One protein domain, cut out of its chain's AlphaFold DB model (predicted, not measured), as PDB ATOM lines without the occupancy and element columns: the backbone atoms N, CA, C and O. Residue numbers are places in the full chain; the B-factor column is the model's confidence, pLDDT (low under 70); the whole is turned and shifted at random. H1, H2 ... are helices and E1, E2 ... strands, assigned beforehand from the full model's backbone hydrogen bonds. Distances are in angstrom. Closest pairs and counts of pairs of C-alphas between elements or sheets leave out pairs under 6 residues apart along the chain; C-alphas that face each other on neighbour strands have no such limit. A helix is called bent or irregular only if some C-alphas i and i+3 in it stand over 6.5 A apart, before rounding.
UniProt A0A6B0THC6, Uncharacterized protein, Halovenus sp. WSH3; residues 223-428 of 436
ATOM      1  N   GLU A 223       7.984  38.509  78.619       89.50
ATOM      2  CA  GLU A 223       9.053  38.220  79.584       89.50
ATOM      3  C   GLU A 223       8.934  39.100  80.834       89.50
ATOM      4  O   GLU A 223       8.967  38.599  81.956       89.50
ATOM      5  N   ASN A 224       8.695  40.405  80.664       91.69
ATOM      6  CA  ASN A 224       8.513  41.333  81.783       91.69
ATOM      7  C   ASN A 224       7.283  40.985  82.641       91.69
ATOM      8  O   ASN A 224       7.319  41.103  83.872       91.69
ATOM      9  N   GLN A 225       6.176  40.568  82.016       92.56
ATOM     10  CA  GLN A 225       4.983  40.129  82.747       92.56
ATOM     11  C   GLN A 225       5.226  38.808  83.477       92.56
ATOM     12  O   GLN A 225       4.796  38.665  84.622       92.56
ATOM     13  N   TRP A 226       5.950  37.876  82.859       93.12
ATOM     14  CA  TRP A 226       6.329  36.610  83.477       93.12
ATOM     15  C   TRP A 226       7.245  36.821  84.688       93.12
ATOM     16  O   TRP A 226       6.982  36.290  85.766       93.12
ATOM     17  N   GLU A 227       8.260  37.680  84.560       91.56
ATOM     18  CA  GLU A 227       9.131  38.067  85.670       91.56
ATOM     19  C   GLU A 227       8.322  38.732  86.792       91.56
ATOM     20  O   GLU A 227       8.457  38.366  87.961       91.56
ATOM     21  N   THR A 228       7.431  39.666  86.454       91.69
ATOM     22  CA  THR A 228       6.548  40.316  87.435       91.69
ATOM     23  C   THR A 228       5.677  39.289  88.161       91.69
ATOM     24  O   THR A 228       5.562  39.324  89.390       91.69
ATOM     25  N   PHE A 229       5.107  38.340  87.418       92.94
ATOM     26  CA  PHE A 229       4.304  37.254  87.966       92.94
ATOM     27  C   PHE A 229       5.110  36.340  88.894       92.94
ATOM     28  O   PHE A 229       4.646  36.012  89.986       92.94
ATOM     29  N   SER A 230       6.343  35.993  88.514       91.94
ATOM     30  CA  SER A 230       7.220  35.136  89.319       91.94
ATOM     31  C   SER A 230       7.461  35.691  90.725       91.94
ATOM     32  O   SER A 230       7.664  34.927  91.669       91.94
ATOM     33  N   HIS A 231       7.380  37.013  90.886       90.00
ATOM     34  CA  HIS A 231       7.538  37.688  92.165       90.00
ATOM     35  C   HIS A 231       6.218  37.834  92.933       90.00
ATOM     36  O   HIS A 231       6.208  37.628  94.142       90.00
ATOM     37  N   ASN A 232       5.110  38.151  92.252       92.38
ATOM     38  CA  ASN A 232       3.852  38.529  92.909       92.38
ATOM     39  C   ASN A 232       2.788  37.422  93.004       92.38
ATOM     40  O   ASN A 232       1.737  37.649  93.609       92.38
ATOM     41  N   TRP A 233       3.028  36.232  92.440       95.19
ATOM     42  CA  TRP A 233       2.081  35.119  92.545       95.19
ATOM     43  C   TRP A 233       1.681  34.765  93.994       95.19
ATOM     44  O   TRP A 233       0.506  34.441  94.166       95.19
ATOM     45  N   PRO A 234       2.548  34.858  95.038       95.81
ATOM     46  CA  PRO A 234       2.151  34.526  96.410       95.81
ATOM     47  C   PRO A 234       0.993  35.394  96.908       95.81
ATOM     48  O   PRO A 234       0.000  34.862  97.399       95.81
ATOM     49  N   SER A 235       1.096  36.711  96.705       95.81
ATOM     50  CA  SER A 235       0.062  37.694  97.044       95.81
ATOM     51  C   SER A 235      -1.220  37.461  96.254       95.81
ATOM     52  O   SER A 235      -2.315  37.439  96.812       95.81
ATOM     53  N   ARG A 236      -1.090  37.215  94.943       96.12
ATOM     54  CA  ARG A 236      -2.249  36.958  94.076       96.12
ATOM     55  C   ARG A 236      -2.996  35.690  94.485       96.12
ATOM     56  O   ARG A 236      -4.223  35.694  94.464       96.12
ATOM     57  N   LEU A 237      -2.274  34.626  94.840       97.56
ATOM     58  CA  LEU A 237      -2.872  33.391  95.341       97.56
ATOM     59  C   LEU A 237      -3.603  33.651  96.658       97.56
ATOM     60  O   LEU A 237      -4.782  33.327  96.769       97.56
ATOM     61  N   SER A 238      -2.947  34.290  97.629       97.12
ATOM     62  CA  SER A 238      -3.574  34.557  98.923       97.12
ATOM     63  C   SER A 238      -4.808  35.449  98.824       97.12
ATOM     64  O   SER A 238      -5.801  35.167  99.486       97.12
ATOM     65  N   ASP A 239      -4.796  36.478  97.973       97.00
ATOM     66  CA  ASP A 239      -5.960  37.349  97.760       97.00
ATOM     67  C   ASP A 239      -7.164  36.572  97.214       97.00
ATOM     68  O   ASP A 239      -8.311  36.809  97.617       97.00
ATOM     69  N   ARG A 240      -6.913  35.618  96.308       96.88
ATOM     70  CA  ARG A 240      -7.961  34.738  95.780       96.88
ATOM     71  C   ARG A 240      -8.496  33.794  96.849       96.88
ATOM     72  O   ARG A 240      -9.707  33.750  97.028       96.88
ATOM     73  N   LEU A 241      -7.621  33.158  97.630       97.69
ATOM     74  CA  LEU A 241      -8.022  32.278  98.735       97.69
ATOM     75  C   LEU A 241      -8.829  33.023  99.815       97.69
ATOM     76  O   LEU A 241      -9.827  32.504 100.312       97.69
ATOM     77  N   VAL A 242      -8.468  34.273 100.141       97.56
ATOM     78  CA  VAL A 242      -9.282  35.138 101.022       97.56
ATOM     79  C   VAL A 242     -10.655  35.406 100.405       97.56
ATOM     80  O   VAL A 242     -11.671  35.357 101.096       97.56
ATOM     81  N   THR A 243     -10.708  35.690  99.102       96.31
ATOM     82  CA  THR A 243     -11.972  35.937  98.386       96.31
ATOM     83  C   THR A 243     -12.865  34.692  98.354       96.31
ATOM     84  O   THR A 243     -14.090  34.824  98.392       96.31
ATOM     85  N   ALA A 244     -12.262  33.503  98.324       95.00
ATOM     86  CA  ALA A 244     -12.932  32.208  98.390       95.00
ATOM     87  C   ALA A 244     -13.332  31.778  99.819       95.00
ATOM     88  O   ALA A 244     -13.930  30.717  99.980       95.00
ATOM     89  N   ASP A 245     -13.070  32.604 100.844       95.50
ATOM     90  CA  ASP A 245     -13.332  32.304 102.265       95.50
ATOM     91  C   ASP A 245     -12.549  31.079 102.790       95.50
ATOM     92  O   ASP A 245     -12.981  30.384 103.707       95.50
ATOM     93  N   GLU A 246     -11.366  30.812 102.222       95.44
ATOM     94  CA  GLU A 246     -10.517  29.673 102.611       95.44
ATOM     95  C   GLU A 246      -9.524  30.002 103.738       95.44
ATOM     96  O   GLU A 246      -8.828  29.118 104.248       95.44
ATOM     97  N   GLY A 247      -9.448  31.266 104.161       95.94
ATOM     98  CA  GLY A 247      -8.525  31.691 105.207       95.94
ATOM     99  C   GLY A 247      -8.239  33.189 105.240       95.94
ATOM    100  O   GLY A 247      -8.990  34.004 104.701       95.94
ATOM    101  N   SER A 248      -7.142  33.562 105.903       97.00
ATOM    102  CA  SER A 248      -6.725  34.956 106.065       97.00
ATOM    103  C   SER A 248      -5.212  35.155 105.930       97.00
ATOM    104  O   SER A 248      -4.409  34.291 106.279       97.00
ATOM    105  N   ILE A 249      -4.796  36.322 105.428       96.81
ATOM    106  CA  ILE A 249      -3.379  36.699 105.351       96.81
ATOM    107  C   ILE A 249      -2.905  37.151 106.737       96.81
ATOM    108  O   ILE A 249      -3.379  38.159 107.268       96.81
ATOM    109  N   ARG A 250      -1.930  36.440 107.312       93.19
ATOM    110  CA  ARG A 250      -1.299  36.786 108.600       93.19
ATOM    111  C   ARG A 250      -0.178  37.805 108.435       93.19
ATOM    112  O   ARG A 250      -0.031  38.714 109.250       93.19
ATOM    113  N   SER A 251       0.637  37.633 107.398       90.94
ATOM    114  CA  SER A 251       1.733  38.543 107.066       90.94
ATOM    115  C   SER A 251       2.107  38.432 105.598       90.94
ATOM    116  O   SER A 251       2.053  37.342 105.035       90.94
ATOM    117  N   GLU A 252       2.564  39.531 105.016       89.62
ATOM    118  CA  GLU A 252       2.941  39.614 103.612       89.62
ATOM    119  C   GLU A 252       4.222  40.444 103.453       89.62
ATOM    120  O   GLU A 252       4.434  41.445 104.144       89.62
ATOM    121  N   SER A 253       5.080  40.005 102.541       84.62
ATOM    122  CA  SER A 253       6.207  40.763 101.999       84.62
ATOM    123  C   SER A 253       6.285  40.521 100.490       84.62
ATOM    124  O   SER A 253       5.602  39.632  99.988       84.62
ATOM    125  N   ASP A 254       7.158  41.243  99.783       76.56
ATOM    126  CA  ASP A 254       7.239  41.238  98.310       76.56
ATOM    127  C   ASP A 254       7.352  39.841  97.665       76.56
ATOM    128  O   ASP A 254       7.022  39.689  96.493       76.56
ATOM    129  N   TYR A 255       7.810  38.824  98.408       84.12
ATOM    130  CA  TYR A 255       8.040  37.466  97.897       84.12
ATOM    131  C   TYR A 255       7.459  36.346  98.771       84.12
ATOM    132  O   TYR A 255       7.643  35.166  98.448       84.12
ATOM    133  N   HIS A 256       6.799  36.685  99.883       88.88
ATOM    134  CA  HIS A 256       6.353  35.709 100.879       88.88
ATOM    135  C   HIS A 256       5.035  36.117 101.508       88.88
ATOM    136  O   HIS A 256       4.929  37.222 102.038       88.88
ATOM    137  N   VAL A 257       4.093  35.183 101.559       94.44
ATOM    138  CA  VAL A 257       2.837  35.333 102.292       94.44
ATOM    139  C   VAL A 257       2.710  34.207 103.308       94.44
ATOM    140  O   VAL A 257       2.900  33.043 102.960       94.44
ATOM    141  N   LEU A 258       2.388  34.561 104.554       94.44
ATOM    142  CA  LEU A 258       1.887  33.632 105.564       94.44
ATOM    143  C   LEU A 258       0.363  33.680 105.535       94.44
ATOM    144  O   LEU A 258      -0.234  34.724 105.819       94.44
ATOM    145  N   PHE A 259      -0.239  32.551 105.205       96.06
ATOM    146  CA  PHE A 259      -1.669  32.359 105.068       96.06
ATOM    147  C   PHE A 259      -2.169  31.409 106.159       96.06
ATOM    148  O   PHE A 259      -1.649  30.310 106.316       96.06
ATOM    149  N   GLU A 260      -3.170  31.832 106.917       96.31
ATOM    150  CA  GLU A 260      -3.877  31.004 107.895       96.31
ATOM    151  C   GLU A 260      -5.093  30.383 107.212       96.31
ATOM    152  O   GLU A 260      -6.003  31.110 106.811       96.31
ATOM    153  N   CYS A 261      -5.129  29.056 107.088       94.88
ATOM    154  CA  CYS A 261      -6.303  28.355 106.577       94.88
ATOM    155  C   CYS A 261      -7.467  28.428 107.577       94.88
ATOM    156  O   CYS A 261      -7.268  28.339 108.785       94.88
ATOM    157  N   ALA A 262      -8.703  28.497 107.078       92.25
ATOM    158  CA  ALA A 262      -9.904  28.565 107.918       92.25
ATOM    159  C   ALA A 262     -10.128  27.313 108.797       92.25
ATOM    160  O   ALA A 262     -10.854  27.365 109.791       92.25
ATOM    161  N   ASN A 263      -9.532  26.177 108.424       89.31
ATOM    162  CA  ASN A 263      -9.565  24.939 109.194       89.31
ATOM    163  C   ASN A 263      -8.291  24.798 110.038       89.31
ATOM    164  O   ASN A 263      -7.225  24.485 109.504       89.31
ATOM    165  N   ASP A 264      -8.431  24.916 111.361       85.06
ATOM    166  CA  ASP A 264      -7.323  24.797 112.317       85.06
ATOM    167  C   ASP A 264      -6.498  23.510 112.140       85.06
ATOM    168  O   ASP A 264      -5.293  23.526 112.363       85.06
ATOM    169  N   ALA A 265      -7.102  22.390 111.715       84.88
ATOM    170  CA  ALA A 265      -6.373  21.129 111.515       84.88
ATOM    171  C   ALA A 265      -5.329  21.207 110.384       84.88
ATOM    172  O   ALA A 265      -4.336  20.476 110.386       84.88
ATOM    173  N   ILE A 266      -5.544  22.106 109.424       90.50
ATOM    174  CA  ILE A 266      -4.661  22.326 108.276       90.50
ATOM    175  C   ILE A 266      -3.501  23.245 108.661       90.50
ATOM    176  O   ILE A 266      -2.378  23.017 108.207       90.50
ATOM    177  N   GLY A 267      -3.753  24.204 109.555       91.12
ATOM    178  CA  GLY A 267      -2.769  25.151 110.070       91.12
ATOM    179  C   GLY A 267      -2.326  26.198 109.047       91.12
ATOM    180  O   GLY A 267      -2.934  26.368 107.993       91.12
ATOM    181  N   ASP A 268      -1.244  26.898 109.380       94.25
ATOM    182  CA  ASP A 268      -0.711  27.994 108.574       94.25
ATOM    183  C   ASP A 268       0.184  27.498 107.427       94.25
ATOM    184  O   ASP A 268       0.916  26.513 107.560       94.25
ATOM    185  N   TRP A 269       0.186  28.233 106.316       95.62
ATOM    186  CA  TRP A 269       0.933  27.943 105.096       95.62
ATOM    187  C   TRP A 269       1.725  29.149 104.614       95.62
ATOM    188  O   TRP A 269       1.288  30.292 104.685       95.62
ATOM    189  N   TRP A 270       2.905  28.881 104.079       94.31
ATOM    190  CA  TRP A 270       3.755  29.862 103.435       94.31
ATOM    191  C   TRP A 270       3.686  29.711 101.919       94.31
ATOM    192  O   TRP A 270       3.983  28.639 101.387       94.31
ATOM    193  N   PHE A 271       3.386  30.808 101.227       95.44
ATOM    194  CA  PHE A 271       3.552  30.951  99.781       95.44
ATOM    195  C   PHE A 271       4.802  31.771  99.524       95.44
ATOM    196  O   PHE A 271       4.945  32.871 100.059       95.44
ATOM    197  N   ARG A 272       5.738  31.235  98.746       90.56
ATOM    198  CA  ARG A 272       7.058  31.832  98.589       90.56
ATOM    199  C   ARG A 272       7.566  31.750  97.164       90.56
ATOM    200  O   ARG A 272       7.837  30.662  96.655       90.56
ATOM    201  N   SER A 273       7.899  32.906  96.604       88.31
ATOM    202  CA  SER A 273       8.807  32.976  95.465       88.31
ATOM    203  C   SER A 273      10.257  32.851  95.953       88.31
ATOM    204  O   SER A 273      10.730  33.620  96.794       88.31
ATOM    205  N   THR A 274      10.966  31.807  95.515       71.69
ATOM    206  CA  THR A 274      12.368  31.563  95.926       71.69
ATOM    207  C   THR A 274      13.381  31.949  94.851       71.69
ATOM    208  O   THR A 274      14.556  32.148  95.162       71.69
ATOM    209  N   SER A 275      12.940  32.003  93.597       79.00
ATOM    210  CA  SER A 275      13.704  32.363  92.402       79.00
ATOM    211  C   SER A 275      12.723  32.541  91.241       79.00
ATOM    212  O   SER A 275      11.555  32.182  91.390       79.00
ATOM    213  N   SER A 276      13.205  32.989  90.079       81.12
ATOM    214  CA  SER A 276      12.392  33.089  88.856       81.12
ATOM    215  C   SER A 276      11.699  31.777  88.473       81.12
ATOM    216  O   SER A 276      10.649  31.794  87.852       81.12
ATOM    217  N   ASP A 277      12.258  30.636  88.876       89.12
ATOM    218  CA  ASP A 277      11.830  29.312  88.435       89.12
ATOM    219  C   ASP A 277      11.082  28.511  89.518       89.12
ATOM    220  O   ASP A 277      10.361  27.568  89.213       89.12
ATOM    221  N   TRP A 278      11.221  28.850  90.799       88.44
ATOM    222  CA  TRP A 278      10.677  28.037  91.896       88.44
ATOM    223  C   TRP A 278       9.657  28.812  92.732       88.44
ATOM    224  O   TRP A 278      10.040  29.671  93.541       88.44
ATOM    225  N   GLY A 279       8.386  28.418  92.616       93.50
ATOM    226  CA  GLY A 279       7.328  28.770  93.560       93.50
ATOM    227  C   GLY A 279       7.127  27.658  94.588       93.50
ATOM    228  O   GLY A 279       6.955  26.495  94.224       93.50
ATOM    229  N   MET A 280       7.220  27.999  95.872       93.25
ATOM    230  CA  MET A 280       7.152  27.061  96.993       93.25
ATOM    231  C   MET A 280       5.916  27.344  97.850       93.25
ATOM    232  O   MET A 280       5.686  28.482  98.256       93.25
ATOM    233  N   ILE A 281       5.164  26.293  98.157       95.62
ATOM    234  CA  ILE A 281       3.988  26.291  99.027       95.62
ATOM    235  C   ILE A 281       4.247  25.262 100.128       95.62
ATOM    236  O   ILE A 281       4.383  24.071  99.852       95.62
ATOM    237  N   PHE A 282       4.378  25.690 101.379       94.19
ATOM    238  CA  PHE A 282       4.754  24.777 102.461       94.19
ATOM    239  C   PHE A 282       4.052  25.108 103.764       94.19
ATOM    240  O   PHE A 282       3.866  26.275 104.099       94.19
ATOM    241  N   LYS A 283       3.697  24.072 104.521       94.12
ATOM    242  CA  LYS A 283       3.087  24.237 105.831       94.12
ATOM    243  C   LYS A 283       4.077  24.868 106.806       94.12
ATOM    244  O   LYS A 283       5.280  24.581 106.785       94.12
ATOM    245  N   HIS A 284       3.575  25.725 107.681       91.56
ATOM    246  CA  HIS A 284       4.345  26.258 108.791       91.56
ATOM    247  C   HIS A 284       4.932  25.105 109.622       91.56
ATOM    248  O   HIS A 284       4.234  24.169 110.002       91.56
ATOM    249  N   GLY A 285       6.241  25.147 109.876       90.81
ATOM    250  CA  GLY A 285       6.958  24.075 110.569       90.81
ATOM    251  C   GLY A 285       7.555  22.976 109.685       90.81
ATOM    252  O   GLY A 285       8.310  22.154 110.210       90.81
ATOM    253  N   TRP A 286       7.289  22.969 108.372       93.25
ATOM    254  CA  TRP A 286       7.924  22.050 107.407       93.25
ATOM    255  C   TRP A 286       9.276  22.530 106.885       93.25
ATOM    256  O   TRP A 286       9.887  21.849 106.065       93.25
ATOM    257  N   TRP A 287       9.764  23.682 107.341       92.06
ATOM    258  CA  TRP A 287      11.100  24.170 107.028       92.06
ATOM    259  C   TRP A 287      11.807  24.605 108.303       92.06
ATOM    260  O   TRP A 287      11.433  25.606 108.917       92.06
ATOM    261  N   ARG A 288      12.831  23.845 108.698       90.69
ATOM    262  CA  ARG A 288      13.543  24.038 109.964       90.69
ATOM    263  C   ARG A 288      15.052  24.042 109.788       90.69
ATOM    264  O   ARG A 288      15.576  23.363 108.906       90.69
ATOM    265  N   HIS A 289      15.740  24.768 110.662       89.31
ATOM    266  CA  HIS A 289      17.178  24.621 110.862       89.31
ATOM    267  C   HIS A 289      17.488  23.244 111.448       89.31
ATOM    268  O   HIS A 289      16.820  22.815 112.380       89.31
ATOM    269  N   THR A 290      18.513  22.545 110.967       87.19
ATOM    270  CA  THR A 290      18.826  21.195 111.479       87.19
ATOM    271  C   THR A 290      19.536  21.205 112.833       87.19
ATOM    272  O   THR A 290      19.522  20.198 113.536       87.19
ATOM    273  N   ASP A 291      20.151  22.331 113.208       84.44
ATOM    274  CA  ASP A 291      20.945  22.443 114.439       84.44
ATOM    275  C   ASP A 291      20.083  22.690 115.689       84.44
ATOM    276  O   ASP A 291      20.375  22.156 116.760       84.44
ATOM    277  N   ASP A 292      19.026  23.498 115.565       84.25
ATOM    278  CA  ASP A 292      18.156  23.897 116.680       84.25
ATOM    279  C   ASP A 292      16.653  23.705 116.412       84.25
ATOM    280  O   ASP A 292      15.834  23.964 117.296       84.25
ATOM    281  N   LEU A 293      16.293  23.220 115.216       84.56
ATOM    282  CA  LEU A 293      14.922  22.962 114.764       84.56
ATOM    283  C   LEU A 293      14.005  24.188 114.785       84.56
ATOM    284  O   LEU A 293      12.782  24.036 114.721       84.56
ATOM    285  N   THR A 294      14.568  25.396 114.825       86.19
ATOM    286  CA  THR A 294      13.799  26.635 114.682       86.19
ATOM    287  C   THR A 294      13.254  26.782 113.264       86.19
ATOM    288  O   THR A 294      13.854  26.301 112.297       86.19
ATOM    289  N   ASP A 295      12.092  27.423 113.134       82.94
ATOM    290  CA  ASP A 295      11.451  27.614 111.834       82.94
ATOM    291  C   ASP A 295      12.240  28.594 110.965       82.94
ATOM    292  O   ASP A 295      12.619  29.690 111.386       82.94
ATOM    293  N   VAL A 296      12.446  28.207 109.709       78.31
ATOM    294  CA  VAL A 296      13.077  29.051 108.698       78.31
ATOM    295  C   VAL A 296      11.986  29.855 107.994       78.31
ATOM    296  O   VAL A 296      11.263  29.336 107.147       78.31
ATOM    297  N   LEU A 297      11.865  31.140 108.343       67.56
ATOM    298  CA  LEU A 297      10.727  31.968 107.913       67.56
ATOM    299  C   LEU A 297      10.982  32.802 106.646       67.56
ATOM    300  O   LEU A 297      10.069  33.014 105.856       67.56
ATOM    301  N   HIS A 298      12.209  33.289 106.419       64.69
ATOM    302  CA  HIS A 298      12.447  34.347 105.413       64.69
ATOM    303  C   HIS A 298      13.524  34.018 104.371       64.69
ATOM    304  O   HIS A 298      13.499  34.522 103.249       64.69
ATOM    305  N   GLY A 299      14.473  33.142 104.692       68.38
ATOM    306  CA  GLY A 299      15.648  32.922 103.857       68.38
ATOM    307  C   GLY A 299      16.280  31.584 104.158       68.38
ATOM    308  O   GLY A 299      16.278  31.154 105.304       68.38
ATOM    309  N   ARG A 300      16.799  30.919 103.123       74.50
ATOM    310  CA  ARG A 300      17.575  29.707 103.358       74.50
ATOM    311  C   ARG A 300      18.788  30.073 104.229       74.50
ATOM    312  O   ARG A 300      19.423  31.079 103.913       74.50
ATOM    313  N   PRO A 301      19.118  29.282 105.260       75.50
ATOM    314  CA  PRO A 301      20.304  29.511 106.074       75.50
ATOM    315  C   PRO A 301      21.581  29.560 105.225       75.50
ATOM    316  O   PRO A 301      21.723  28.784 104.274       75.50
ATOM    317  N   ASP A 302      22.518  30.449 105.570       78.31
ATOM    318  CA  ASP A 302      23.794  30.595 104.848       78.31
ATOM    319  C   ASP A 302      24.636  29.311 104.896       78.31
ATOM    320  O   ASP A 302      25.322  28.961 103.932       78.31
ATOM    321  N   ASP A 303      24.555  28.590 106.013       77.94
ATOM    322  CA  ASP A 303      25.197  27.293 106.230       77.94
ATOM    323  C   ASP A 303      24.502  26.141 105.490       77.94
ATOM    324  O   ASP A 303      25.088  25.067 105.357       77.94
ATOM    325  N   ARG A 304      23.300  26.383 104.943       78.69
ATOM    326  CA  ARG A 304      22.446  25.394 104.269       78.69
ATOM    327  C   ARG A 304      22.062  24.209 105.161       78.69
ATOM    328  O   ARG A 304      21.725  23.147 104.636       78.69
ATOM    329  N   ASN A 305      22.097  24.406 106.477       84.31
ATOM    330  CA  ASN A 305      21.686  23.432 107.480       84.31
ATOM    331  C   ASN A 305      20.167  23.505 107.670       84.31
ATOM    332  O   ASN A 305      19.670  24.017 108.675       84.31
ATOM    333  N   ASP A 306      19.423  23.047 106.664       89.31
ATOM    334  CA  ASP A 306      17.967  23.097 106.660       89.31
ATOM    335  C   ASP A 306      17.300  21.796 106.194       89.31
ATOM    336  O   ASP A 306      17.724  21.177 105.219       89.31
ATOM    337  N   ALA A 307      16.219  21.419 106.883       91.25
ATOM    338  CA  ALA A 307      15.344  20.302 106.541       91.25
ATOM    339  C   ALA A 307      13.998  20.839 106.059       91.25
ATOM    340  O   ALA A 307      13.289  21.525 106.809       91.25
ATOM    341  N   ARG A 308      13.640  20.543 104.805       91.81
ATOM    342  CA  ARG A 308      12.431  21.106 104.196       91.81
ATOM    343  C   ARG A 308      11.695  20.204 103.220       91.81
ATOM    344  O   ARG A 308      12.317  19.571 102.364       91.81
ATOM    345  N   SER A 309      10.369  20.268 103.298       94.12
ATOM    346  CA  SER A 309       9.432  19.669 102.345       94.12
ATOM    347  C   SER A 309       8.292  20.643 102.018       94.12
ATOM    348  O   SER A 309       8.033  21.579 102.771       94.12
ATOM    349  N   GLY A 310       7.619  20.448 100.886       95.25
ATOM    350  CA  GLY A 310       6.454  21.252 100.497       95.25
ATOM    351  C   GLY A 310       6.045  21.054  99.044       95.25
ATOM    352  O   GLY A 310       6.743  20.388  98.277       95.25
ATOM    353  N   PHE A 311       4.925  21.653  98.663       97.19
ATOM    354  CA  PHE A 311       4.450  21.704  97.288       97.19
ATOM    355  C   PHE A 311       5.209  22.754  96.470       97.19
ATOM    356  O   PHE A 311       5.642  23.781  96.993       97.19
ATOM    357  N   HIS A 312       5.413  22.469  95.186       95.06
ATOM    358  CA  HIS A 312       6.148  23.327  94.261       95.06
ATOM    359  C   HIS A 312       5.490  23.356  92.904       95.06
ATOM    360  O   HIS A 312       5.106  22.306  92.409       95.06
ATOM    361  N   HIS A 313       5.532  24.508  92.256       95.81
ATOM    362  CA  HIS A 313       5.398  24.602  90.806       95.81
ATOM    363  C   HIS A 313       6.685  25.190  90.221       95.81
ATOM    364  O   HIS A 313       7.435  25.902  90.908       95.81
ATOM    365  N   ARG A 314       6.975  24.851  88.961       93.69
ATOM    366  CA  ARG A 314       8.148  25.358  88.247       93.69
ATOM    367  C   ARG A 314       7.698  26.429  87.263       93.69
ATOM    368  O   ARG A 314       6.998  26.133  86.306       93.69
ATOM    369  N   LEU A 315       8.091  27.672  87.499       91.00
ATOM    370  CA  LEU A 315       7.715  28.778  86.627       91.00
ATOM    371  C   LEU A 315       8.494  28.707  85.309       91.00
ATOM    372  O   LEU A 315       7.882  28.592  84.263       91.00
ATOM    373  N   GLU A 316       9.827  28.682  85.331       91.19
ATOM    374  CA  GLU A 316      10.610  28.646  84.084       91.19
ATOM    375  C   GLU A 316      10.652  27.248  83.471       91.19
ATOM    376  O   GLU A 316      10.490  27.077  82.265       91.19
ATOM    377  N   ASN A 317      10.865  26.226  84.297       92.31
ATOM    378  CA  ASN A 317      11.056  24.869  83.799       92.31
ATOM    379  C   ASN A 317       9.789  24.247  83.196       92.31
ATOM    380  O   ASN A 317       9.922  23.469  82.256       92.31
ATOM    381  N   ASP A 318       8.607  24.587  83.718       93.38
ATOM    382  CA  ASP A 318       7.326  24.093  83.195       93.38
ATOM    383  C   ASP A 318       6.617  25.183  82.364       93.38
ATOM    384  O   ASP A 318       5.426  25.089  82.077       93.38
ATOM    385  N   ARG A 319       7.350  26.229  81.944       92.31
ATOM    386  CA  ARG A 319       6.808  27.369  81.192       92.31
ATOM    387  C   ARG A 319       6.168  26.959  79.874       92.31
ATOM    388  O   ARG A 319       5.071  27.415  79.564       92.31
ATOM    389  N   GLU A 320       6.847  26.116  79.094       91.00
ATOM    390  CA  GLU A 320       6.312  25.644  77.812       91.00
ATOM    391  C   GLU A 320       5.023  24.852  78.036       91.00
ATOM    392  O   GLU A 320       4.024  25.152  77.392       91.00
ATOM    393  N   THR A 321       5.008  23.930  78.999       91.38
ATOM    394  CA  THR A 321       3.815  23.164  79.381       91.38
ATOM    395  C   THR A 321       2.667  24.085  79.802       91.38
ATOM    396  O   THR A 321       1.540  23.935  79.336       91.38
ATOM    397  N   ALA A 322       2.948  25.104  80.616       93.06
ATOM    398  CA  ALA A 322       1.934  26.047  81.073       93.06
ATOM    399  C   ALA A 322       1.337  26.881  79.929       93.06
ATOM    400  O   ALA A 322       0.137  27.127  79.931       93.06
ATOM    401  N   ILE A 323       2.145  27.318  78.958       89.88
ATOM    402  CA  ILE A 323       1.689  28.176  77.848       89.88
ATOM    403  C   ILE A 323       1.044  27.359  76.726       89.88
ATOM    404  O   ILE A 323       0.035  27.765  76.155       89.88
ATOM    405  N   ARG A 324       1.670  26.243  76.355       85.81
ATOM    406  CA  ARG A 324       1.295  25.444  75.187       85.81
ATOM    407  C   ARG A 324       0.187  24.459  75.511       85.81
ATOM    408  O   ARG A 324      -0.767  24.346  74.744       85.81
ATOM    409  N   ASP A 325       0.342  23.759  76.626       92.62
ATOM    410  CA  ASP A 325      -0.551  22.678  77.027       92.62
ATOM    411  C   ASP A 325      -1.573  23.158  78.064       92.62
ATOM    412  O   ASP A 325      -2.494  22.420  78.401       92.62
ATOM    413  N   ASN A 326      -1.464  24.419  78.513       95.56
ATOM    414  CA  ASN A 326      -2.359  25.024  79.495       95.56
ATOM    415  C   ASN A 326      -2.420  24.209  80.795       95.56
ATOM    416  O   ASN A 326      -3.485  24.015  81.371       95.56
ATOM    417  N   THR A 327      -1.275  23.713  81.267       96.81
ATOM    418  CA  THR A 327      -1.214  22.838  82.445       96.81
ATOM    419  C   THR A 327      -0.278  23.399  83.509       96.81
ATOM    420  O   THR A 327       0.885  23.709  83.248       96.81
ATOM    421  N   LEU A 328      -0.785  23.497  84.736       98.12
ATOM    422  CA  LEU A 328      -0.005  23.707  85.949       98.12
ATOM    423  C   LEU A 328       0.326  22.350  86.570       98.12
ATOM    424  O   LEU A 328      -0.584  21.585  86.882       98.12
ATOM    425  N   THR A 329       1.603  22.098  86.861       97.75
ATOM    426  CA  THR A 329       2.015  20.930  87.649       97.75
ATOM    427  C   THR A 329       2.484  21.341  89.044       97.75
ATOM    428  O   THR A 329       3.385  22.170  89.201       97.75
ATOM    429  N   LEU A 330       1.889  20.730  90.070       98.12
ATOM    430  CA  LEU A 330       2.298  20.841  91.465       98.12
ATOM    431  C   LEU A 330       2.989  19.557  91.926       98.12
ATOM    432  O   LEU A 330       2.463  18.459  91.779       98.12
ATOM    433  N   TYR A 331       4.152  19.702  92.554       97.06
ATOM    434  CA  TYR A 331       4.935  18.594  93.087       97.06
ATOM    435  C   TYR A 331       5.066  18.688  94.601       97.06
ATOM    436  O   TYR A 331       5.655  19.652  95.096       97.06
ATOM    437  N   PHE A 332       4.641  17.664  95.348       97.56
ATOM    438  CA  PHE A 332       5.106  17.526  96.731       97.56
ATOM    439  C   PHE A 332       6.553  17.050  96.713       97.56
ATOM    440  O   PHE A 332       6.863  15.975  96.189       97.56
ATOM    441  N   ARG A 333       7.452  17.860  97.268       94.31
ATOM    442  CA  ARG A 333       8.887  17.672  97.117       94.31
ATOM    443  C   ARG A 333       9.602  17.518  98.451       94.31
ATOM    444  O   ARG A 333       9.526  18.391  99.311       94.31
ATOM    445  N   ASN A 334      10.402  16.461  98.539       92.19
ATOM    446  CA  ASN A 334      11.532  16.343  99.449       92.19
ATOM    447  C   ASN A 334      12.758  16.987  98.788       92.19
ATOM    448  O   ASN A 334      13.244  16.556  97.733       92.19
ATOM    449  N   MET A 335      13.221  18.097  99.352       88.56
ATOM    450  CA  MET A 335      14.148  18.980  98.657       88.56
ATOM    451  C   MET A 335      15.510  18.326  98.464       88.56
ATOM    452  O   MET A 335      16.180  17.949  99.416       88.56
ATOM    453  N   GLY A 336      16.013  18.332  97.228       82.94
ATOM    454  CA  GLY A 336      17.341  17.785  96.918       82.94
ATOM    455  C   GLY A 336      18.527  18.517  97.563       82.94
ATOM    456  O   GLY A 336      19.663  18.142  97.303       82.94
ATOM    457  N   ALA A 337      18.273  19.575  98.335       83.88
ATOM    458  CA  ALA A 337      19.286  20.305  99.083       83.88
ATOM    459  C   ALA A 337      19.293  19.977 100.586       83.88
ATOM    460  O   ALA A 337      20.146  20.530 101.278       83.88
ATOM    461  N   ASN A 338      18.364  19.131 101.048       89.19
ATOM    462  CA  ASN A 338      18.390  18.519 102.374       89.19
ATOM    463  C   ASN A 338      19.597  17.569 102.478       89.19
ATOM    464  O   ASN A 338      20.122  17.108 101.455       89.19
ATOM    465  N   ASP A 339      20.035  17.248 103.696       89.06
ATOM    466  CA  ASP A 339      21.035  16.198 103.886       89.06
ATOM    467  C   ASP A 339      20.495  14.825 103.452       89.06
ATOM    468  O   ASP A 339      19.292  14.560 103.466       89.06
ATOM    469  N   GLN A 340      21.401  13.943 103.028       92.38
ATOM    470  CA  GLN A 340      21.016  12.666 102.431       92.38
ATOM    471  C   GLN A 340      20.269  11.759 103.421       92.38
ATOM    472  O   GLN A 340      19.339  11.074 103.007       92.38
ATOM    473  N   SER A 341      20.624  11.788 104.711       94.06
ATOM    474  CA  SER A 341      19.916  11.029 105.750       94.06
ATOM    475  C   SER A 341      18.461  11.464 105.878       94.06
ATOM    476  O   SER A 341      17.581  10.610 105.908       94.06
ATOM    477  N   PHE A 342      18.190  12.769 105.879       93.94
ATOM    478  CA  PHE A 342      16.824  13.287 105.878       93.94
ATOM    479  C   PHE A 342      16.076  12.941 104.591       93.94
ATOM    480  O   PHE A 342      14.907  12.560 104.645       93.94
ATOM    481  N   ILE A 343      16.747  13.009 103.435       94.19
ATOM    482  CA  ILE A 343      16.132  12.612 102.163       94.19
ATOM    483  C   ILE A 343      15.669  11.152 102.216       94.19
ATOM    484  O   ILE A 343      14.534  10.856 101.836       94.19
ATOM    485  N   ASP A 344      16.540  10.259 102.682       95.62
ATOM    486  CA  ASP A 344      16.254   8.830 102.754       95.62
ATOM    487  C   ASP A 344      15.169   8.519 103.796       95.62
ATOM    488  O   ASP A 344      14.238   7.789 103.464       95.62
ATOM    489  N   ALA A 345      15.210   9.145 104.978       96.50
ATOM    490  CA  ALA A 345      14.201   8.956 106.026       96.50
ATOM    491  C   ALA A 345      12.801   9.433 105.595       96.50
ATOM    492  O   ALA A 345      11.811   8.734 105.804       96.50
ATOM    493  N   VAL A 346      12.696  10.592 104.930       96.81
ATOM    494  CA  VAL A 346      11.413  11.059 104.367       96.81
ATOM    495  C   VAL A 346      10.904  10.089 103.302       96.81
ATOM    496  O   VAL A 346       9.719   9.771 103.299       96.81
ATOM    497  N   SER A 347      11.779   9.605 102.413       96.06
ATOM    498  CA  SER A 347      11.399   8.638 101.375       96.06
ATOM    499  C   SER A 347      10.895   7.330 101.984       96.06
ATOM    500  O   SER A 347       9.876   6.819 101.536       96.06
ATOM    501  N   GLU A 348      11.578   6.801 103.001       96.62
ATOM    502  CA  GLU A 348      11.182   5.563 103.678       96.62
ATOM    503  C   GLU A 348       9.830   5.723 104.377       96.62
ATOM    504  O   GLU A 348       8.913   4.948 104.116       96.62
ATOM    505  N   HIS A 349       9.647   6.782 105.170       97.12
ATOM    506  CA  HIS A 349       8.367   7.040 105.829       97.12
ATOM    507  C   HIS A 349       7.213   7.302 104.856       97.12
ATOM    508  O   HIS A 349       6.075   6.922 105.153       97.12
ATOM    509  N   PHE A 350       7.488   7.943 103.719       97.62
ATOM    510  CA  PHE A 350       6.507   8.154 102.659       97.62
ATOM    511  C   PHE A 350       6.103   6.817 102.020       97.62
ATOM    512  O   PHE A 350       4.915   6.529 101.892       97.62
ATOM    513  N   ASP A 351       7.076   5.960 101.698       96.62
ATOM    514  CA  ASP A 351       6.837   4.641 101.098       96.62
ATOM    515  C   ASP A 351       6.110   3.681 102.056       96.62
ATOM    516  O   ASP A 351       5.219   2.942 101.635       96.62
ATOM    517  N   GLU A 352       6.406   3.730 103.359       97.50
ATOM    518  CA  GLU A 352       5.672   2.986 104.400       97.50
ATOM    519  C   GLU A 352       4.178   3.344 104.454       97.50
ATOM    520  O   GLU A 352       3.358   2.543 104.908       97.50
ATOM    521  N   ARG A 353       3.826   4.553 104.005       97.06
ATOM    522  CA  ARG A 353       2.464   5.105 104.014       97.06
ATOM    523  C   ARG A 353       1.827   5.120 102.624       97.06
ATOM    524  O   ARG A 353       0.752   5.694 102.479       97.06
ATOM    525  N   ALA A 354       2.440   4.466 101.634       96.38
ATOM    526  CA  ALA A 354       2.007   4.475 100.237       96.38
ATOM    527  C   ALA A 354       0.498   4.235 100.059       96.38
ATOM    528  O   ALA A 354      -0.166   5.063  99.450       96.38
ATOM    529  N   ASP A 355      -0.053   3.174 100.659       97.44
ATOM    530  CA  ASP A 355      -1.480   2.838 100.529       97.44
ATOM    531  C   ASP A 355      -2.403   3.923 101.113       97.44
ATOM    532  O   ASP A 355      -3.482   4.179 100.583       97.44
ATOM    533  N   ALA A 356      -1.994   4.558 102.216       97.81
ATOM    534  CA  ALA A 356      -2.768   5.625 102.849       97.81
ATOM    535  C   ALA A 356      -2.695   6.924 102.037       97.81
ATOM    536  O   ALA A 356      -3.696   7.622 101.917       97.81
ATOM    537  N   ILE A 357      -1.528   7.218 101.456       97.75
ATOM    538  CA  ILE A 357      -1.337   8.354 100.551       97.75
ATOM    539  C   ILE A 357      -2.174   8.145  99.291       97.75
ATOM    540  O   ILE A 357      -2.966   9.013  98.957       97.75
ATOM    541  N   ASP A 358      -2.070   6.984  98.642       97.38
ATOM    542  CA  ASP A 358      -2.827   6.663  97.425       97.38
ATOM    543  C   ASP A 358      -4.348   6.748  97.653       97.38
ATOM    544  O   ASP A 358      -5.085   7.123  96.747       97.38
ATOM    545  N   ALA A 359      -4.828   6.448  98.866       97.38
ATOM    546  CA  ALA A 359      -6.239   6.585  99.230       97.38
ATOM    547  C   ALA A 359      -6.680   8.027  99.553       97.38
ATOM    548  O   ALA A 359      -7.878   8.303  99.510       97.38
ATOM    549  N   ALA A 360      -5.744   8.907  99.918       97.25
ATOM    550  CA  ALA A 360      -6.003  10.299 100.294       97.25
ATOM    551  C   ALA A 360      -5.680  11.300  99.172       97.25
ATOM    552  O   ALA A 360      -5.992  12.481  99.306       97.25
ATOM    553  N   LEU A 361      -5.021  10.863  98.096       97.62
ATOM    554  CA  LEU A 361      -4.736  11.714  96.947       97.62
ATOM    555  C   LEU A 361      -6.028  12.030  96.178       97.62
ATOM    556  O   LEU A 361      -6.828  11.122  95.938       97.62
ATOM    557  N   PRO A 362      -6.216  13.287  95.746       96.81
ATOM    558  CA  PRO A 362      -7.302  13.617  94.840       96.81
ATOM    559  C   PRO A 362      -7.068  13.044  93.440       96.81
ATOM    560  O   PRO A 362      -5.941  12.711  93.072       96.81
ATOM    561  N   ASP A 363      -8.127  12.998  92.629       96.44
ATOM    562  CA  ASP A 363      -8.095  12.445  91.265       96.44
ATOM    563  C   ASP A 363      -7.037  13.116  90.366       96.44
ATOM    564  O   ASP A 363      -6.489  12.479  89.465       96.44
ATOM    565  N   ALA A 364      -6.744  14.398  90.610       96.50
ATOM    566  CA  ALA A 364      -5.751  15.172  89.868       96.50
ATOM    567  C   ALA A 364      -4.296  14.823  90.232       96.50
ATOM    568  O   ALA A 364      -3.371  15.302  89.572       96.50
ATOM    569  N   ALA A 365      -4.070  14.021  91.278       97.75
ATOM    570  CA  ALA A 365      -2.758  13.762  91.851       97.75
ATOM    571  C   ALA A 365      -2.382  12.276  91.853       97.75
ATOM    572  O   ALA A 365      -3.209  11.376  91.965       97.75
ATOM    573  N   SER A 366      -1.082  12.004  91.769       97.69
ATOM    574  CA  SER A 366      -0.528  10.653  91.847       97.69
ATOM    575  C   SER A 366       0.826  10.646  92.549       97.69
ATOM    576  O   SER A 366       1.587  11.620  92.494       97.69
ATOM    577  N   ARG A 367       1.157   9.532  93.215       97.31
ATOM    578  CA  ARG A 367       2.530   9.298  93.674       97.31
ATOM    579  C   ARG A 367       3.444   9.060  92.483       97.31
ATOM    580  O   ARG A 367       3.062   8.425  91.502       97.31
ATOM    581  N   THR A 368       4.683   9.514  92.604       95.50
ATOM    582  CA  THR A 368       5.714   9.258  91.600       95.50
ATOM    583  C   THR A 368       6.731   8.234  92.107       95.50
ATOM    584  O   THR A 368       6.852   7.984  93.304       95.50
ATOM    585  N   GLU A 369       7.526   7.673  91.198       89.50
ATOM    586  CA  GLU A 369       8.668   6.811  91.545       89.50
ATOM    587  C   GLU A 369       9.931   7.614  91.944       89.50
ATOM    588  O   GLU A 369      11.011   7.057  92.160       89.50
ATOM    589  N   ASN A 370       9.837   8.947  92.015       89.38
ATOM    590  CA  ASN A 370      10.950   9.848  92.289       89.38
ATOM    591  C   ASN A 370      11.009  10.232  93.775       89.38
ATOM    592  O   ASN A 370      10.169  10.976  94.274       89.38
ATOM    593  N   LYS A 371      12.102   9.848  94.447       86.06
ATOM    594  CA  LYS A 371      12.365  10.162  95.866       86.06
ATOM    595  C   LYS A 371      12.371  11.654  96.226       86.06
ATOM    596  O   LYS A 371      12.347  12.005  97.402       86.06
ATOM    597  N   ARG A 372      12.493  12.543  95.237       88.56
ATOM    598  CA  ARG A 372      12.455  13.996  95.440       88.56
ATOM    599  C   ARG A 372      11.070  14.549  95.168       88.56
ATOM    600  O   ARG A 372      10.539  15.211  96.040       88.56
ATOM    601  N   ASN A 373      10.493  14.298  93.999       94.38
ATOM    602  CA  ASN A 373       9.149  14.770  93.648       94.38
ATOM    603  C   ASN A 373       8.142  13.660  93.945       94.38
ATOM    604  O   ASN A 373       7.784  12.926  93.042       94.38
ATOM    605  N   MET A 374       7.743  13.487  95.196       97.06
ATOM    606  CA  MET A 374       7.055  12.273  95.648       97.06
ATOM    607  C   MET A 374       5.578  12.217  95.225       97.06
ATOM    608  O   MET A 374       5.056  11.130  94.997       97.06
ATOM    609  N   ILE A 375       4.926  13.373  95.067       98.19
ATOM    610  CA  ILE A 375       3.571  13.508  94.498       98.19
ATOM    611  C   ILE A 375       3.654  14.470  93.315       98.19
ATOM    612  O   ILE A 375       4.403  15.446  93.391       98.19
ATOM    613  N   SER A 376       2.891  14.205  92.257       97.88
ATOM    614  CA  SER A 376       2.648  15.112  91.132       97.88
ATOM    615  C   SER A 376       1.145  15.291  90.953       97.88
ATOM    616  O   SER A 376       0.417  14.300  90.986       97.88
ATOM    617  N   ALA A 377       0.693  16.523  90.761       98.19
ATOM    618  CA  ALA A 377      -0.696  16.859  90.483       98.19
ATOM    619  C   ALA A 377      -0.779  17.864  89.336       98.19
ATOM    620  O   ALA A 377       0.032  18.789  89.283       98.19
ATOM    621  N   GLU A 378      -1.738  17.684  88.436       98.25
ATOM    622  CA  GLU A 378      -1.903  18.518  87.243       98.25
ATOM    623  C   GLU A 378      -3.258  19.227  87.261       98.25
ATOM    624  O   GLU A 378      -4.287  18.622  87.554       98.25
ATOM    625  N   TYR A 379      -3.247  20.521  86.948       98.25
ATOM    626  CA  TYR A 379      -4.435  21.368  86.927       98.25
ATOM    627  C   TYR A 379      -4.483  22.176  85.638       98.25
ATOM    628  O   TYR A 379      -3.483  22.770  85.229       98.25
ATOM    629  N   ASP A 380      -5.664  22.235  85.029       97.75
ATOM    630  CA  ASP A 380      -5.882  23.022  83.822       97.75
ATOM    631  C   ASP A 380      -5.806  24.522  84.132       97.75
ATOM    632  O   ASP A 380      -6.461  25.037  85.044       97.75
ATOM    633  N   ILE A 381      -5.032  25.233  83.323       97.31
ATOM    634  CA  ILE A 381      -5.045  26.685  83.204       97.31
ATOM    635  C   ILE A 381      -6.079  26.994  82.122       97.31
ATOM    636  O   ILE A 381      -5.951  26.520  81.001       97.31
ATOM    637  N   VAL A 382      -7.117  27.779  82.415       94.88
ATOM    638  CA  VAL A 382      -8.191  28.056  81.438       94.88
ATOM    639  C   VAL A 382      -8.212  29.549  81.082       94.88
ATOM    640  O   VAL A 382      -9.033  30.288  81.625       94.88
ATOM    641  N   PRO A 383      -7.312  30.048  80.204       89.69
ATOM    642  CA  PRO A 383      -7.186  31.482  79.924       89.69
ATOM    643  C   PRO A 383      -8.488  32.148  79.472       89.69
ATOM    644  O   PRO A 383      -8.741  33.290  79.844       89.69
ATOM    645  N   ASP A 384      -9.330  31.424  78.730       90.75
ATOM    646  CA  ASP A 384     -10.591  31.930  78.174       90.75
ATOM    647  C   ASP A 384     -11.633  32.307  79.247       90.75
ATOM    648  O   ASP A 384     -12.549  33.086  78.975       90.75
ATOM    649  N   GLU A 385     -11.500  31.786  80.471       91.25
ATOM    650  CA  GLU A 385     -12.400  32.076  81.598       91.25
ATOM    651  C   GLU A 385     -11.905  33.229  82.490       91.25
ATOM    652  O   GLU A 385     -12.572  33.617  83.455       91.25
ATOM    653  N   HIS A 386     -10.748  33.818  82.170       92.44
ATOM    654  CA  HIS A 386     -10.090  34.826  82.996       92.44
ATOM    655  C   HIS A 386      -9.649  36.058  82.191       92.44
ATOM    656  O   HIS A 386      -9.667  36.084  80.966       92.44
ATOM    657  N   SER A 387      -9.283  37.138  82.894       88.62
ATOM    658  CA  SER A 387      -8.879  38.404  82.262       88.62
ATOM    659  C   SER A 387      -7.577  38.305  81.469       88.62
ATOM    660  O   SER A 387      -7.370  39.061  80.524       88.62
ATOM    661  N   ASP A 388      -6.688  37.415  81.902       91.31
ATOM    662  CA  ASP A 388      -5.363  37.190  81.344       91.31
ATOM    663  C   ASP A 388      -4.845  35.805  81.760       91.31
ATOM    664  O   ASP A 388      -5.350  35.185  82.702       91.31
ATOM    665  N   PHE A 389      -3.802  35.338  81.069       94.44
ATOM    666  CA  PHE A 389      -3.160  34.050  81.334       94.44
ATOM    667  C   PHE A 389      -2.707  33.903  82.794       94.44
ATOM    668  O   PHE A 389      -2.908  32.857  83.403       94.44
ATOM    669  N   PHE A 390      -2.129  34.947  83.392       96.06
ATOM    670  CA  PHE A 390      -1.623  34.861  84.761       96.06
ATOM    671  C   PHE A 390      -2.757  34.802  85.787       96.06
ATOM    672  O   PHE A 390      -2.615  34.151  86.815       96.06
ATOM    673  N   ALA A 391      -3.901  35.436  85.526       96.38
ATOM    674  CA  ALA A 391      -5.099  35.280  86.343       96.38
ATOM    675  C   ALA A 391      -5.624  33.837  86.294       96.38
ATOM    676  O   ALA A 391      -5.978  33.301  87.346       96.38
ATOM    677  N   ALA A 392      -5.594  33.198  85.119       97.44
ATOM    678  CA  ALA A 392      -5.910  31.777  84.975       97.44
ATOM    679  C   ALA A 392      -4.895  30.876  85.691       97.44
ATOM    680  O   ALA A 392      -5.286  29.935  86.374       97.44
ATOM    681  N   TYR A 393      -3.600  31.195  85.612       98.06
ATOM    682  CA  TYR A 393      -2.553  30.456  86.324       98.06
ATOM    683  C   TYR A 393      -2.778  30.502  87.842       98.06
ATOM    684  O   TYR A 393      -2.685  29.480  88.518       98.06
ATOM    685  N   VAL A 394      -3.109  31.673  88.402       98.00
ATOM    686  CA  VAL A 394      -3.405  31.792  89.842       98.00
ATOM    687  C   VAL A 394      -4.690  31.045  90.205       98.00
ATOM    688  O   VAL A 394      -4.737  30.443  91.269       98.00
ATOM    689  N   ALA A 395      -5.707  31.022  89.340       98.19
ATOM    690  CA  ALA A 395      -6.906  30.212  89.571       98.19
ATOM    691  C   ALA A 395      -6.599  28.699  89.574       98.19
ATOM    692  O   ALA A 395      -7.148  27.958  90.387       98.19
ATOM    693  N   ALA A 396      -5.675  28.237  88.726       98.38
ATOM    694  CA  ALA A 396      -5.184  26.860  88.771       98.38
ATOM    695  C   ALA A 396      -4.389  26.574  90.062       98.38
ATOM    696  O   ALA A 396      -4.561  25.512  90.659       98.38
ATOM    697  N   LEU A 397      -3.566  27.523  90.534       98.31
ATOM    698  CA  LEU A 397      -2.869  27.417  91.826       98.31
ATOM    699  C   LEU A 397      -3.844  27.374  93.008       98.31
ATOM    700  O   LEU A 397      -3.634  26.583  93.921       98.31
ATOM    701  N   GLU A 398      -4.888  28.207  92.984       98.44
ATOM    702  CA  GLU A 398      -5.984  28.209  93.959       98.44
ATOM    703  C   GLU A 398      -6.616  26.821  94.003       98.44
ATOM    704  O   GLU A 398      -6.547  26.171  95.036       98.44
ATOM    705  N   ARG A 399      -7.080  26.302  92.859       98.06
ATOM    706  CA  ARG A 399      -7.656  24.955  92.770       98.06
ATOM    707  C   ARG A 399      -6.711  23.877  93.291       98.06
ATOM    708  O   ARG A 399      -7.148  22.996  94.020       98.06
ATOM    709  N   GLY A 400      -5.431  23.942  92.930       98.19
ATOM    710  CA  GLY A 400      -4.451  22.964  93.383       98.19
ATOM    711  C   GLY A 400      -4.149  23.038  94.875       98.19
ATOM    712  O   GLY A 400      -3.927  22.003  95.500       98.19
ATOM    713  N   PHE A 401      -4.172  24.237  95.459       98.31
ATOM    714  CA  PHE A 401      -4.075  24.416  96.904       98.31
ATOM    715  C   PHE A 401      -5.340  23.916  97.604       98.31
ATOM    716  O   PHE A 401      -5.231  23.127  98.540       98.31
ATOM    717  N   SER A 402      -6.527  24.304  97.133       97.38
ATOM    718  CA  SER A 402      -7.795  23.856  97.704       97.38
ATOM    719  C   SER A 402      -7.887  22.333  97.686       97.38
ATOM    720  O   SER A 402      -8.114  21.728  98.728       97.38
ATOM    721  N   ASP A 403      -7.593  21.704  96.548       97.25
ATOM    722  CA  ASP A 403      -7.643  20.251  96.389       97.25
ATOM    723  C   ASP A 403      -6.597  19.560  97.283       97.25
ATOM    724  O   ASP A 403      -6.947  18.830  98.202       97.25
ATOM    725  N   LEU A 404      -5.298  19.845  97.136       97.75
ATOM    726  CA  LEU A 404      -4.248  19.121  97.879       97.75
ATOM    727  C   LEU A 404      -4.182  19.443  99.378       97.75
ATOM    728  O   LEU A 404      -3.592  18.664 100.133       97.75
ATOM    729  N   VAL A 405      -4.704  20.595  99.802       97.00
ATOM    730  CA  VAL A 405      -4.533  21.117 101.165       97.00
ATOM    731  C   VAL A 405      -5.870  21.286 101.875       97.00
ATOM    732  O   VAL A 405      -6.072  20.655 102.911       97.00
ATOM    733  N   VAL A 406      -6.766  22.128 101.351       95.88
ATOM    734  CA  VAL A 406      -8.000  22.546 102.047       95.88
ATOM    735  C   VAL A 406      -9.016  21.410 102.152       95.88
ATOM    736  O   VAL A 406      -9.570  21.156 103.225       95.88
ATOM    737  N   GLU A 407      -9.235  20.704 101.050       95.69
ATOM    738  CA  GLU A 407     -10.220  19.632 100.917       95.69
ATOM    739  C   GLU A 407      -9.658  18.263 101.330       95.69
ATOM    740  O   GLU A 407     -10.431  17.357 101.639       95.69
ATOM    741  N   ASN A 408      -8.328  18.132 101.430       95.19
ATOM    742  CA  ASN A 408      -7.633  16.885 101.769       95.19
ATOM    743  C   ASN A 408      -6.796  16.970 103.071       95.19
ATOM    744  O   ASN A 408      -5.585  16.725 103.064       95.19
ATOM    745  N   PRO A 409      -7.414  17.245 104.241       95.25
ATOM    746  CA  PRO A 409      -6.696  17.323 105.518       95.25
ATOM    747  C   PRO A 409      -6.049  15.992 105.938       95.25
ATOM    748  O   PRO A 409      -5.024  16.003 106.621       95.25
ATOM    749  N   ASP A 410      -6.604  14.852 105.514       96.00
ATOM    750  CA  ASP A 410      -6.031  13.527 105.785       96.00
ATOM    751  C   ASP A 410      -4.673  13.352 105.088       96.00
ATOM    752  O   ASP A 410      -3.727  12.853 105.701       96.00
ATOM    753  N   LEU A 411      -4.538  13.832 103.843       96.88
ATOM    754  CA  LEU A 411      -3.254  13.856 103.141       96.88
ATOM    755  C   LEU A 411      -2.242  14.702 103.919       96.88
ATOM    756  O   LEU A 411      -1.127  14.250 104.173       96.88
ATOM    757  N   ILE A 412      -2.635  15.901 104.359       96.88
ATOM    758  CA  ILE A 412      -1.757  16.789 105.133       96.88
ATOM    759  C   ILE A 412      -1.304  16.141 106.444       96.88
ATOM    760  O   ILE A 412      -0.119  16.215 106.764       96.88
ATOM    761  N   ALA A 413      -2.189  15.445 107.159       96.00
ATOM    762  CA  ALA A 413      -1.829  14.721 108.378       96.00
ATOM    763  C   ALA A 413      -0.805  13.600 108.114       96.00
ATOM    764  O   ALA A 413       0.162  13.441 108.861       96.00
ATOM    765  N   ILE A 414      -0.963  12.854 107.017       97.25
ATOM    766  CA  ILE A 414      -0.009  11.810 106.608       97.25
ATOM    767  C   ILE A 414       1.361  12.419 106.267       97.25
ATOM    768  O   ILE A 414       2.406  11.862 106.628       97.25
ATOM    769  N   LEU A 415       1.378  13.566 105.582       96.94
ATOM    770  CA  LEU A 415       2.608  14.284 105.237       96.94
ATOM    771  C   LEU A 415       3.284  14.904 106.474       96.94
ATOM    772  O   LEU A 415       4.512  14.851 106.579       96.94
ATOM    773  N   ASP A 416       2.504  15.404 107.438       96.12
ATOM    774  CA  ASP A 416       2.985  15.857 108.752       96.12
ATOM    775  C   ASP A 416       3.690  14.715 109.501       96.12
ATOM    776  O   ASP A 416       4.832  14.869 109.948       96.12
ATOM    777  N   ASP A 417       3.059  13.544 109.594       96.31
ATOM    778  CA  ASP A 417       3.636  12.359 110.243       96.31
ATOM    779  C   ASP A 417       4.909  11.876 109.535       96.31
ATOM    780  O   ASP A 417       5.873  11.459 110.182       96.31
ATOM    781  N   THR A 418       4.935  11.957 108.204       96.69
ATOM    782  CA  THR A 418       6.107  11.609 107.390       96.69
ATOM    783  C   THR A 418       7.283  12.539 107.696       96.69
ATOM    784  O   THR A 418       8.394  12.078 107.964       96.69
ATOM    785  N   TYR A 419       7.045  13.854 107.703       95.50
ATOM    786  CA  TYR A 419       8.083  14.846 107.986       95.50
ATOM    787  C   TYR A 419       8.573  14.761 109.437       95.50
ATOM    788  O   TYR A 419       9.778  14.714 109.688       95.50
ATOM    789  N   THR A 420       7.654  14.724 110.405       94.88
ATOM    790  CA  THR A 420       7.996  14.673 111.837       94.88
ATOM    791  C   THR A 420       8.710  13.374 112.213       94.88
ATOM    792  O   THR A 420       9.648  13.419 113.014       94.88
ATOM    793  N   GLY A 421       8.330  12.244 111.605       95.75
ATOM    794  CA  GLY A 421       9.033  10.967 111.731       95.75
ATOM    795  C   GLY A 421      10.487  11.070 111.272       95.75
ATOM    796  O   GLY A 421      11.396  10.767 112.046       95.75
ATOM    797  N   ALA A 422      10.711  11.625 110.077       95.44
ATOM    798  CA  ALA A 422      12.055  11.802 109.532       95.44
ATOM    799  C   ALA A 422      12.916  12.753 110.383       95.44
ATOM    800  O   ALA A 422      14.092  12.479 110.631       95.44
ATOM    801  N   VAL A 423      12.338  13.851 110.888       93.44
ATOM    802  CA  VAL A 423      13.032  14.762 111.819       93.44
ATOM    803  C   VAL A 423      13.439  14.030 113.100       93.44
ATOM    804  O   VAL A 423      14.571  14.186 113.568       93.44
ATOM    805  N   ALA A 424      12.540  13.222 113.665       94.06
ATOM    806  CA  ALA A 424      12.812  12.472 114.886       94.06
ATOM    807  C   ALA A 424      13.905  11.417 114.693       94.06
ATOM    808  O   ALA A 424      14.745  11.257 115.580       94.06
ATOM    809  N   GLU A 425      13.921  10.736 113.548       95.00
ATOM    810  CA  GLU A 425      14.941   9.744 113.213       95.00
ATOM    811  C   GLU A 425      16.324  10.380 113.027       95.00
ATOM    812  O   GLU A 425      17.302   9.947 113.638       95.00
ATOM    813  N   VAL A 426      16.409  11.431 112.211       94.50
ATOM    814  CA  VAL A 426      17.701  11.985 111.783       94.50
ATOM    815  C   VAL A 426      18.293  12.921 112.833       94.50
ATOM    816  O   VAL A 426      19.493  12.863 113.116       94.50
ATOM    817  N   TYR A 427      17.462  13.748 113.471       91.31
ATOM    818  CA  TYR A 427      17.909  14.772 114.423       91.31
ATOM    819  C   TYR A 427      17.609  14.410 115.887       91.31
ATOM    820  O   TYR A 427      17.803  15.232 116.786       91.31
ATOM    821  N   ASN A 428      17.167  13.172 116.156       87.31
ATOM    822  CA  ASN A 428      16.909  12.627 117.499       87.31
ATOM    823  C   ASN A 428      15.993  13.504 118.373       87.31
ATOM    824  O   ASN A 428      16.145  13.553 119.597       87.31
TER     825      ASN A 428
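What this domain is: This is residues 223 to 428 of the 436 residues of an uncharacterized protein of Halovenus sp. WSH3 (UniProt A0A6B0THC6). One twisted antiparallel sheet of nine strands curls round the helix H5, and H1b crosses H5 while packing on E1, E2 and E3. H6 turns off from H5 at a corner and runs over E6, with H3 and H4 packed on it. The printed part has 206 residues, with six named helices and nine named strands in the order H1 E1 E2 E3 E4 E5 E6 H2 E7 H3 H4 E8 E9 H5 H6, a mixed class. The whole is compact, with a radius of gyration of the C-alphas of 16.3 A and spans of 51 by 37 by 33 A.

Where its parts are: H1, residues 223 to 243, begins with C-alpha 223 at (9.053, 38.220, 79.584). By its hydrogen bonds it was assigned as one helix, but it is bent: C-alphas 231 and 234 are 7.6 A apart, and its arms are H1a, 223 to 231, and H1b, 234 to 243. E1 is 247 to 253, E2 256 to 261, E3 268 to 273, E4 278 to 283, E5 287 to 289, and E6 306 to 314, 21.0 A long. H2 is 319 to 325, E7 327 to 334, 22.2 A, H3 340 to 352, 18.2 A, H4 354 to 360, E8 365 to 367 and E9 373 to 380. H5, 389 to 406, is 24.2 A long; H6, 409 to 427, is 26.3 A long and ends with C-alpha 427 at (17.909, 14.772, 114.423).

How they stand to each other: E1 to E4 form a meander, each strand the antiparallel neighbour of the one before; N 250 and O 258, N 257 and O 271, and N 272 and O 280 are within hydrogen-bond range at 2.8, 2.9 and 2.8 A. E6 bends by 76 degrees at residue 311 and has antiparallel neighbours E4 (N 311 and O 281, 2.7 A), E5 (N 307 and O 288, 2.9 A) and E7 (N 312 and O 331, 2.8 A). E9 is antiparallel to E7 (N 330 and O 377, 2.8 A) and to E8 (N 366 and O 376, 2.9 A). The sheet curls round H5; the closest C-alphas of E9 and H5, Tyr 379 and Ala 396, are 5.8 A apart. H1b touches H5, Leu 237 to Val 394 at 5.8 A between C-alphas, while H1a only grazes the sheet. H6 touches H3, C-alphas of Ala 345 and Ala 422 at 5.0 A, opposite ways at a steep tilt of 40 degrees; both lie on the same face of the sheet. H6 touches H4 with residues 410 to 414 alone, C-alphas of Ala 360 and Leu 411 at 5.3 A. H2 stands at the sheet's level. In each helix or arm every O i to N i+4 pair is within hydrogen-bond range.

The domain as a whole: The C-alphas of Asp 384 and Asn 428, the two farthest apart, are 51.7 A apart. The printed part has no cut. The link from E5 to E6, residues 290 to 305, is long. The mean pLDDT of the printed part is 92.6, and residues 297 to 299 are under 70.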